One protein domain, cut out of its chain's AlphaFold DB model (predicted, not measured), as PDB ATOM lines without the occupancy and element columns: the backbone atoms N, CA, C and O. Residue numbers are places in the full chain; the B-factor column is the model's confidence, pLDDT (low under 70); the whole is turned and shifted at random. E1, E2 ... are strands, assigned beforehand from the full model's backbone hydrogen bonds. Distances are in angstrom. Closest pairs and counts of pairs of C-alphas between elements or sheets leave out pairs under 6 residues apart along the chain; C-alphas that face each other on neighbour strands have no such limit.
ATOM      1  N   HIS A  56     115.762 169.743 266.018       90.81
ATOM      2  CA  HIS A  56     114.903 168.560 266.145       90.81
ATOM      3  C   HIS A  56     114.490 167.963 264.792       90.81
ATOM      4  O   HIS A  56     114.223 166.763 264.703       90.81
ATOM      5  N   GLU A  57     114.423 168.783 263.739       90.44
ATOM      6  CA  GLU A  57     114.018 168.343 262.403       90.44
ATOM      7  C   GLU A  57     114.931 167.220 261.899       90.44
ATOM      8  O   GLU A  57     116.158 167.330 261.930       90.44
ATOM      9  N   ASN A  58     114.315 166.121 261.453       89.31
ATOM     10  CA  ASN A  58     114.992 164.916 260.963       89.31
ATOM     11  C   ASN A  58     116.036 164.324 261.927       89.31
ATOM     12  O   ASN A  58     116.935 163.617 261.477       89.31
ATOM     13  N   GLN A  59     115.935 164.609 263.233       86.94
ATOM     14  CA  GLN A  59     116.913 164.177 264.240       86.94
ATOM     15  C   GLN A  59     118.351 164.560 263.854       86.94
ATOM     16  O   GLN A  59     119.286 163.772 264.020       86.94
ATOM     17  N   ARG A  60     118.513 165.762 263.279       92.25
ATOM     18  CA  ARG A  60     119.813 166.252 262.816       92.25
ATOM     19  C   ARG A  60     120.803 166.300 263.970       92.25
ATOM     20  O   ARG A  60     121.842 165.659 263.880       92.25
ATOM     21  N   THR A  61     120.471 167.038 265.027       94.12
ATOM     22  CA  THR A  61     121.315 167.104 266.218       94.12
ATOM     23  C   THR A  61     121.105 165.858 267.065       94.12
ATOM     24  O   THR A  61     119.976 165.404 267.265       94.12
ATOM     25  N   LYS A  62     122.209 165.299 267.548       92.75
ATOM     26  CA  LYS A  62     122.243 164.029 268.267       92.75
ATOM     27  C   LYS A  62     123.017 164.178 269.565       92.75
ATOM     28  O   LYS A  62     123.737 165.154 269.777       92.75
ATOM     29  N   TRP A  63     122.870 163.171 270.413       92.81
ATOM     30  CA  TRP A  63     123.549 163.076 271.690       92.81
ATOM     31  C   TRP A  63     124.126 161.676 271.894       92.81
ATOM     32  O   TRP A  63     123.645 160.699 271.316       92.81
ATOM     33  N   LEU A  64     125.178 161.593 272.700       90.31
ATOM     34  CA  LEU A  64     125.795 160.340 273.120       90.31
ATOM     35  C   LEU A  64     126.175 160.455 274.591       90.31
ATOM     36  O   LEU A  64     126.953 161.336 274.942       90.31
ATOM     37  N   HIS A  65     125.678 159.536 275.417       93.00
ATOM     38  CA  HIS A  65     126.123 159.374 276.799       93.00
ATOM     39  C   HIS A  65     127.161 158.253 276.896       93.00
ATOM     40  O   HIS A  65     126.911 157.137 276.431       93.00
ATOM     41  N   GLY A  66     128.308 158.519 277.518       90.81
ATOM     42  CA  GLY A  66     129.368 157.526 277.678       90.81
ATOM     43  C   GLY A  66     130.673 158.101 278.212       90.81
ATOM     44  O   GLY A  66     130.723 159.231 278.689       90.81
ATOM     45  N   GLU A  67     131.731 157.297 278.133       90.12
ATOM     46  CA  GLU A  67     133.100 157.781 278.324       90.12
ATOM     47  C   GLU A  67     133.514 158.553 277.068       90.12
ATOM     48  O   GLU A  67     133.506 158.003 275.963       90.12
ATOM     49  N   VAL A  68     133.851 159.827 277.231       88.31
ATOM     50  CA  VAL A  68     134.252 160.723 276.143       88.31
ATOM     51  C   VAL A  68     135.497 161.505 276.555       88.31
ATOM     52  O   VAL A  68     135.712 161.768 277.738       88.31
ATOM     53  N   GLY A  69     136.310 161.892 275.574       88.50
ATOM     54  CA  GLY A  69     137.488 162.729 275.799       88.50
ATOM     55  C   GLY A  69     137.232 164.178 275.405       88.50
ATOM     56  O   GLY A  69     136.735 164.429 274.308       88.50
ATOM     57  N   LEU A  70     137.612 165.127 276.262       90.06
ATOM     58  CA  LEU A  70     137.604 166.557 275.954       90.06
ATOM     59  C   LEU A  70     138.997 167.003 275.502       90.06
ATOM     60  O   LEU A  70     139.976 166.893 276.243       90.06
ATOM     61  N   TYR A  71     139.074 167.538 274.284       92.69
ATOM     62  CA  TYR A  71     140.311 168.008 273.672       92.69
ATOM     63  C   TYR A  71     140.267 169.516 273.414       92.69
ATOM     64  O   TYR A  71     139.471 169.990 272.602       92.69
ATOM     65  N   PHE A  72     141.139 170.280 274.072       94.88
ATOM     66  CA  PHE A  72     141.253 171.728 273.890       94.88
ATOM     67  C   PHE A  72     142.026 172.055 272.603       94.88
ATOM     68  O   PHE A  72     143.214 171.755 272.470       94.88
ATOM     69  N   VAL A  73     141.341 172.674 271.635       95.44
ATOM     70  CA  VAL A  73     141.891 172.985 270.299       95.44
ATOM     71  C   VAL A  73     142.484 174.389 270.204       95.44
ATOM     72  O   VAL A  73     143.221 174.682 269.267       95.44
ATOM     73  N   ASN A  74     142.192 175.251 271.177       95.81
ATOM     74  CA  ASN A  74     142.732 176.601 271.259       95.81
ATOM     75  C   ASN A  74     143.283 176.828 272.667       95.81
ATOM     76  O   ASN A  74     142.517 177.153 273.563       95.81
ATOM     77  N   ASN A  75     144.585 176.631 272.877       95.69
ATOM     78  CA  ASN A  75     145.216 176.732 274.204       95.69
ATOM     79  C   ASN A  75     145.700 178.151 274.551       95.69
ATOM     80  O   ASN A  75     146.028 178.417 275.705       95.69
ATOM     81  N   ASP A  76     145.712 179.057 273.574       96.56
ATOM     82  CA  ASP A  76     146.084 180.463 273.775       96.56
ATOM     83  C   ASP A  76     144.904 181.295 274.302       96.56
ATOM     84  O   ASP A  76     145.079 182.418 274.776       96.56
ATOM     85  N   HIS A  77     143.680 180.764 274.213       97.81
ATOM     86  CA  HIS A  77     142.493 181.463 274.678       97.81
ATOM     87  C   HIS A  77     142.454 181.525 276.221       97.81
ATOM     88  O   HIS A  77     142.657 180.504 276.879       97.81
ATOM     89  N   PRO A  78     142.098 182.669 276.841       98.06
ATOM     90  CA  PRO A  78     142.123 182.815 278.303       98.06
ATOM     91  C   PRO A  78     141.252 181.816 279.083       98.06
ATOM     92  O   PRO A  78     141.497 181.576 280.259       98.06
ATOM     93  N   VAL A  79     140.221 181.251 278.446       97.69
ATOM     94  CA  VAL A  79     139.329 180.238 279.055       97.69
ATOM     95  C   VAL A  79     140.003 178.868 279.178       97.69
ATOM     96  O   VAL A  79     139.643 178.085 280.050       97.69
ATOM     97  N   THR A  80     140.953 178.567 278.300       97.81
ATOM     98  CA  THR A  80     141.548 177.233 278.129       97.81
ATOM     99  C   THR A  80     143.035 177.199 278.450       97.81
ATOM    100  O   THR A  80     143.608 176.118 278.584       97.81
ATOM    101  N   GLN A  81     143.670 178.359 278.620       97.56
ATOM    102  CA  GLN A  81     145.075 178.455 278.984       97.56
ATOM    103  C   GLN A  81     145.368 177.685 280.281       97.56
ATOM    104  O   GLN A  81     144.766 177.924 281.328       97.56
ATOM    105  N   GLY A  82     146.338 176.770 280.210       96.88
ATOM    106  CA  GLY A  82     146.758 175.941 281.342       96.88
ATOM    107  C   GLY A  82     145.880 174.714 281.603       96.88
ATOM    108  O   GLY A  82     146.184 173.952 282.521       96.88
ATOM    109  N   LEU A  83     144.827 174.487 280.809       96.69
ATOM    110  CA  LEU A  83     144.032 173.265 280.892       96.69
ATOM    111  C   LEU A  83     144.717 172.122 280.136       96.69
ATOM    112  O   LEU A  83     145.331 172.313 279.090       96.69
ATOM    113  N   SER A  84     144.609 170.917 280.688       95.75
ATOM    114  CA  SER A  84     144.997 169.675 280.014       95.75
ATOM    115  C   SER A  84     143.754 168.958 279.516       95.75
ATOM    116  O   SER A  84     142.690 169.084 280.117       95.75
ATOM    117  N   ASN A  85     143.903 168.174 278.454       93.94
ATOM    118  CA  ASN A  85     142.851 167.266 278.004       93.94
ATOM    119  C   ASN A  85     142.569 166.214 279.079       93.94
ATOM    120  O   ASN A  85     143.478 165.805 279.806       93.94
ATOM    121  N   PHE A  86     141.324 165.763 279.152       91.81
ATOM    122  CA  PHE A  86     140.914 164.721 280.083       91.81
ATOM    123  C   PHE A  86     139.734 163.934 279.527       91.81
ATOM    124  O   PHE A  86     138.980 164.428 278.687       91.81
ATOM    125  N   ASP A  87     139.577 162.720 280.042       90.69
ATOM    126  CA  ASP A  87     138.416 161.881 279.787       90.69
ATOM    127  C   ASP A  87     137.420 162.015 280.939       90.69
ATOM    128  O   ASP A  87     137.800 162.235 282.096       90.69
ATOM    129  N   TRP A  88     136.137 161.889 280.624       90.88
ATOM    130  CA  TRP A  88     135.066 161.902 281.611       90.88
ATOM    131  C   TRP A  88     133.855 161.092 281.143       90.88
ATOM    132  O   TRP A  88     133.693 160.790 279.959       90.88
ATOM    133  N   LYS A  89     132.974 160.778 282.092       92.62
ATOM    134  CA  LYS A  89     131.691 160.145 281.812       92.62
ATOM    135  C   LYS A  89     130.595 161.198 281.763       92.62
ATOM    136  O   LYS A  89     130.175 161.682 282.813       92.62
ATOM    137  N   ASP A  90     130.129 161.521 280.564       92.38
ATOM    138  CA  ASP A  90     129.090 162.533 280.366       92.38
ATOM    139  C   ASP A  90     128.295 162.312 279.066       92.38
ATOM    140  O   ASP A  90     128.460 161.310 278.366       92.38
ATOM    141  N   GLU A  91     127.391 163.241 278.761       92.56
ATOM    142  CA  GLU A  91     126.662 163.356 277.506       92.56
ATOM    143  C   GLU A  91     127.218 164.484 276.620       92.56
ATOM    144  O   GLU A  91     127.310 165.641 277.030       92.56
ATOM    145  N   ILE A  92     127.530 164.159 275.362       92.19
ATOM    146  CA  ILE A  92     127.963 165.126 274.343       92.19
ATOM    147  C   ILE A  92     126.888 165.344 273.290       92.19
ATOM    148  O   ILE A  92     126.159 164.415 272.942       92.19
ATOM    149  N   TYR A  93     126.855 166.552 272.726       93.56
ATOM    150  CA  TYR A  93     126.034 166.898 271.567       93.56
ATOM    151  C   TYR A  93     126.888 167.027 270.313       93.56
ATOM    152  O   TYR A  93     128.004 167.543 270.357       93.56
ATOM    153  N   TYR A  94     126.353 166.554 269.191       92.25
ATOM    154  CA  TYR A  94     127.005 166.606 267.887       92.25
ATOM    155  C   TYR A  94     125.979 166.847 266.775       92.25
ATOM    156  O   TYR A  94     124.769 166.725 266.990       92.25
ATOM    157  N   ASP A  95     126.462 167.248 265.597       92.62
ATOM    158  CA  ASP A  95     125.631 167.700 264.473       92.62
ATOM    159  C   ASP A  95     124.714 168.897 264.844       92.62
ATOM    160  O   ASP A  95     123.587 169.038 264.352       92.62
ATOM    161  N   LEU A  96     125.188 169.779 265.737       94.25
ATOM    162  CA  LEU A  96     124.554 171.072 266.016       94.25
ATOM    163  C   LEU A  96     124.585 171.959 264.763       94.25
ATOM    164  O   LEU A  96     125.488 171.870 263.929       94.25
ATOM    165  N   ASP A  97     123.611 172.858 264.630       94.81
ATOM    166  CA  ASP A  97     123.672 173.881 263.588       94.81
ATOM    167  C   ASP A  97     124.569 175.036 264.034       94.81
ATOM    168  O   ASP A  97     124.117 175.966 264.702       94.81
ATOM    169  N   MET A  98     125.854 174.934 263.698       95.06
ATOM    170  CA  MET A  98     126.895 175.861 264.140       95.06
ATOM    171  C   MET A  98     127.062 177.045 263.182       95.06
ATOM    172  O   MET A  98     126.982 176.907 261.958       95.06
ATOM    173  N   SER A  99     127.320 178.230 263.736       96.19
ATOM    174  CA  SER A  99     127.734 179.395 262.952       96.19
ATOM    175  C   SER A  99     129.197 179.265 262.514       96.19
ATOM    176  O   SER A  99     130.007 178.632 263.184       96.19
ATOM    177  N   ARG A 100     129.556 179.871 261.376       93.88
ATOM    178  CA  ARG A 100     130.919 179.783 260.809       93.88
ATOM    179  C   ARG A 100     131.932 180.716 261.472       93.88
ATOM    180  O   ARG A 100     133.124 180.574 261.236       93.88
ATOM    181  N   ASP A 101     131.461 181.686 262.240       94.12
ATOM    182  CA  ASP A 101     132.253 182.731 262.895       94.12
ATOM    183  C   ASP A 101     132.554 182.429 264.373       94.12
ATOM    184  O   ASP A 101     133.060 183.290 265.094       94.12
ATOM    185  N   ILE A 102     132.273 181.209 264.837       95.56
ATOM    186  CA  ILE A 102     132.585 180.781 266.202       95.56
ATOM    187  C   ILE A 102     134.082 180.504 266.382       95.56
ATOM    188  O   ILE A 102     134.755 179.993 265.486       95.56
ATOM    189  N   ASN A 103     134.589 180.761 267.587       95.50
ATOM    190  CA  ASN A 103     135.905 180.298 268.020       95.50
ATOM    191  C   ASN A 103     135.733 179.036 268.873       95.50
ATOM    192  O   ASN A 103     135.365 179.119 270.047       95.50
ATOM    193  N   VAL A 104     135.954 177.866 268.275       95.31
ATOM    194  CA  VAL A 104     135.877 176.585 268.988       95.31
ATOM    195  C   VAL A 104     137.051 176.482 269.961       95.31
ATOM    196  O   VAL A 104     138.207 176.612 269.565       95.31
ATOM    197  N   LEU A 105     136.753 176.245 271.239       97.00
ATOM    198  CA  LEU A 105     137.766 176.149 272.296       97.00
ATOM    199  C   LEU A 105     138.145 174.702 272.621       97.00
ATOM    200  O   LEU A 105     139.305 174.416 272.923       97.00
ATOM    201  N   ALA A 106     137.181 173.789 272.527       94.25
ATOM    202  CA  ALA A 106     137.364 172.364 272.757       94.25
ATOM    203  C   ALA A 106     136.449 171.541 271.844       94.25
ATOM    204  O   ALA A 106     135.433 172.041 271.366       94.25
ATOM    205  N   THR A 107     136.821 170.286 271.625       92.69
ATOM    206  CA  THR A 107     136.065 169.285 270.864       92.69
ATOM    207  C   THR A 107     136.039 167.964 271.629       92.69
ATOM    208  O   THR A 107     136.876 167.735 272.504       92.69
ATOM    209  N   SER A 108     135.097 167.090 271.292       90.06
ATOM    210  CA  SER A 108     134.989 165.733 271.827       90.06
ATOM    211  C   SER A 108     134.877 164.702 270.706       90.06
ATOM    212  O   SER A 108     134.465 165.015 269.592       90.06
ATOM    213  N   PHE A 109     135.218 163.451 271.000       76.31
ATOM    214  CA  PHE A 109     135.121 162.325 270.066       76.31
ATOM    215  C   PHE A 109     134.361 161.149 270.689       76.31
ATOM    216  O   PHE A 109     134.353 160.974 271.904       76.31
ATOM    217  N   HIS A 110     133.715 160.337 269.846       67.12
ATOM    218  CA  HIS A 110     132.950 159.157 270.282       67.12
ATOM    219  C   HIS A 110     133.858 157.969 270.641       67.12
ATOM    220  O   HIS A 110     133.457 157.068 271.370       67.12
ATOM    221  N   SER A 111     135.060 157.919 270.061       60.53
ATOM    222  CA  SER A 111     136.067 156.876 270.266       60.53
ATOM    223  C   SER A 111     137.408 157.363 269.719       60.53
ATOM    224  O   SER A 111     137.436 158.046 268.697       60.53
ATOM    225  N   VAL A 112     138.530 156.962 270.329       53.19
ATOM    226  CA  VAL A 112     139.887 157.251 269.813       53.19
ATOM    227  C   VAL A 112     140.138 156.674 268.410       53.19
ATOM    228  O   VAL A 112     141.069 157.088 267.726       53.19
ATOM    229  N   PHE A 113     139.302 155.731 267.966       54.12
ATOM    230  CA  PHE A 113     139.365 155.121 266.634       54.12
ATOM    231  C   PHE A 113     138.415 155.770 265.619       54.12
ATOM    232  O   PHE A 113     138.470 155.444 264.436       54.12
ATOM    233  N   VAL A 114     137.541 156.678 266.063       55.50
ATOM    234  CA  VAL A 114     136.580 157.393 265.220       55.50
ATOM    235  C   VAL A 114     136.668 158.876 265.558       55.50
ATOM    236  O   VAL A 114     135.941 159.390 266.409       55.50
ATOM    237  N   ILE A 115     137.572 159.568 264.862       47.84
ATOM    238  CA  ILE A 115     137.597 161.029 264.823       47.84
ATOM    239  C   ILE A 115     136.383 161.446 263.989       47.84
ATOM    240  O   ILE A 115     136.478 161.562 262.773       47.84
ATOM    241  N   ALA A 116     135.222 161.584 264.625       47.28
ATOM    242  CA  ALA A 116     134.117 162.353 264.072       47.28
ATOM    243  C   ALA A 116     134.424 163.814 264.418       47.28
ATOM    244  O   ALA A 116     134.300 164.183 265.588       47.28
ATOM    245  N   PRO A 117     134.924 164.632 263.476       45.88
ATOM    246  CA  PRO A 117     135.156 166.034 263.763       45.88
ATOM    247  C   PRO A 117     133.800 166.650 264.108       45.88
ATOM    248  O   PRO A 117     132.838 166.463 263.370       45.88
ATOM    249  N   GLN A 118     133.713 167.382 265.215       51.53
ATOM    250  CA  GLN A 118     132.511 168.142 265.579       51.53
ATOM    251  C   GLN A 118     132.314 169.396 264.693       51.53
ATOM    252  O   GLN A 118     131.725 170.379 265.140       51.53
ATOM    253  N   ILE A 119     132.827 169.375 263.456       47.97
ATOM    254  CA  ILE A 119     132.785 170.463 262.466       47.97
ATOM    255  C   ILE A 119     132.144 169.981 261.172       47.97
ATOM    256  O   ILE A 119     132.584 168.924 260.667       47.97
TER     257      ILE A 119
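This is residues 56 to 119 of the 119 residues of the protein "ThuA domain-containing protein" of Verrucomicrobiales bacterium (UniProt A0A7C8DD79). Little regular structure is present: a hairpin of two sharply bent strands, E1 and E2, forms an arch, with short E3 beside the later part of E1. Residues 110 to 119 fold back after E3. The 64 printed residues have no named helix and three strands, E1 E2 E3 along the chain, in an antiparallel sheet of order E2 E1 E3; the class is all strand, with only 24 residues in named elements. It is only just compact, close to loose, with a radius of gyration of the C-alphas of 12.7 A, spanning 39 by 29 by 19 A.

E1, residues 62 to 72, bends by 105 degrees at residue 66. Its antiparallel hairpin partner E2, residues 86 to 94, bends by 95 degrees at residue 89; N 66 and O 90 are within hydrogen-bond range, 2.9 A. E3, residues 106 to 109, is antiparallel to E1, with N 71 and O 107 within hydrogen-bond range, 2.8 A.

E1 spans 21.3 A between end C-alphas from C-alpha 62 (122.243, 164.029, 268.267), E2 18.6 A, and E3 10.6 A to C-alpha 109 (135.121, 162.325, 270.066).

The printed part has no cut; both links are long. Residues 110 to 119 have pLDDT under 70.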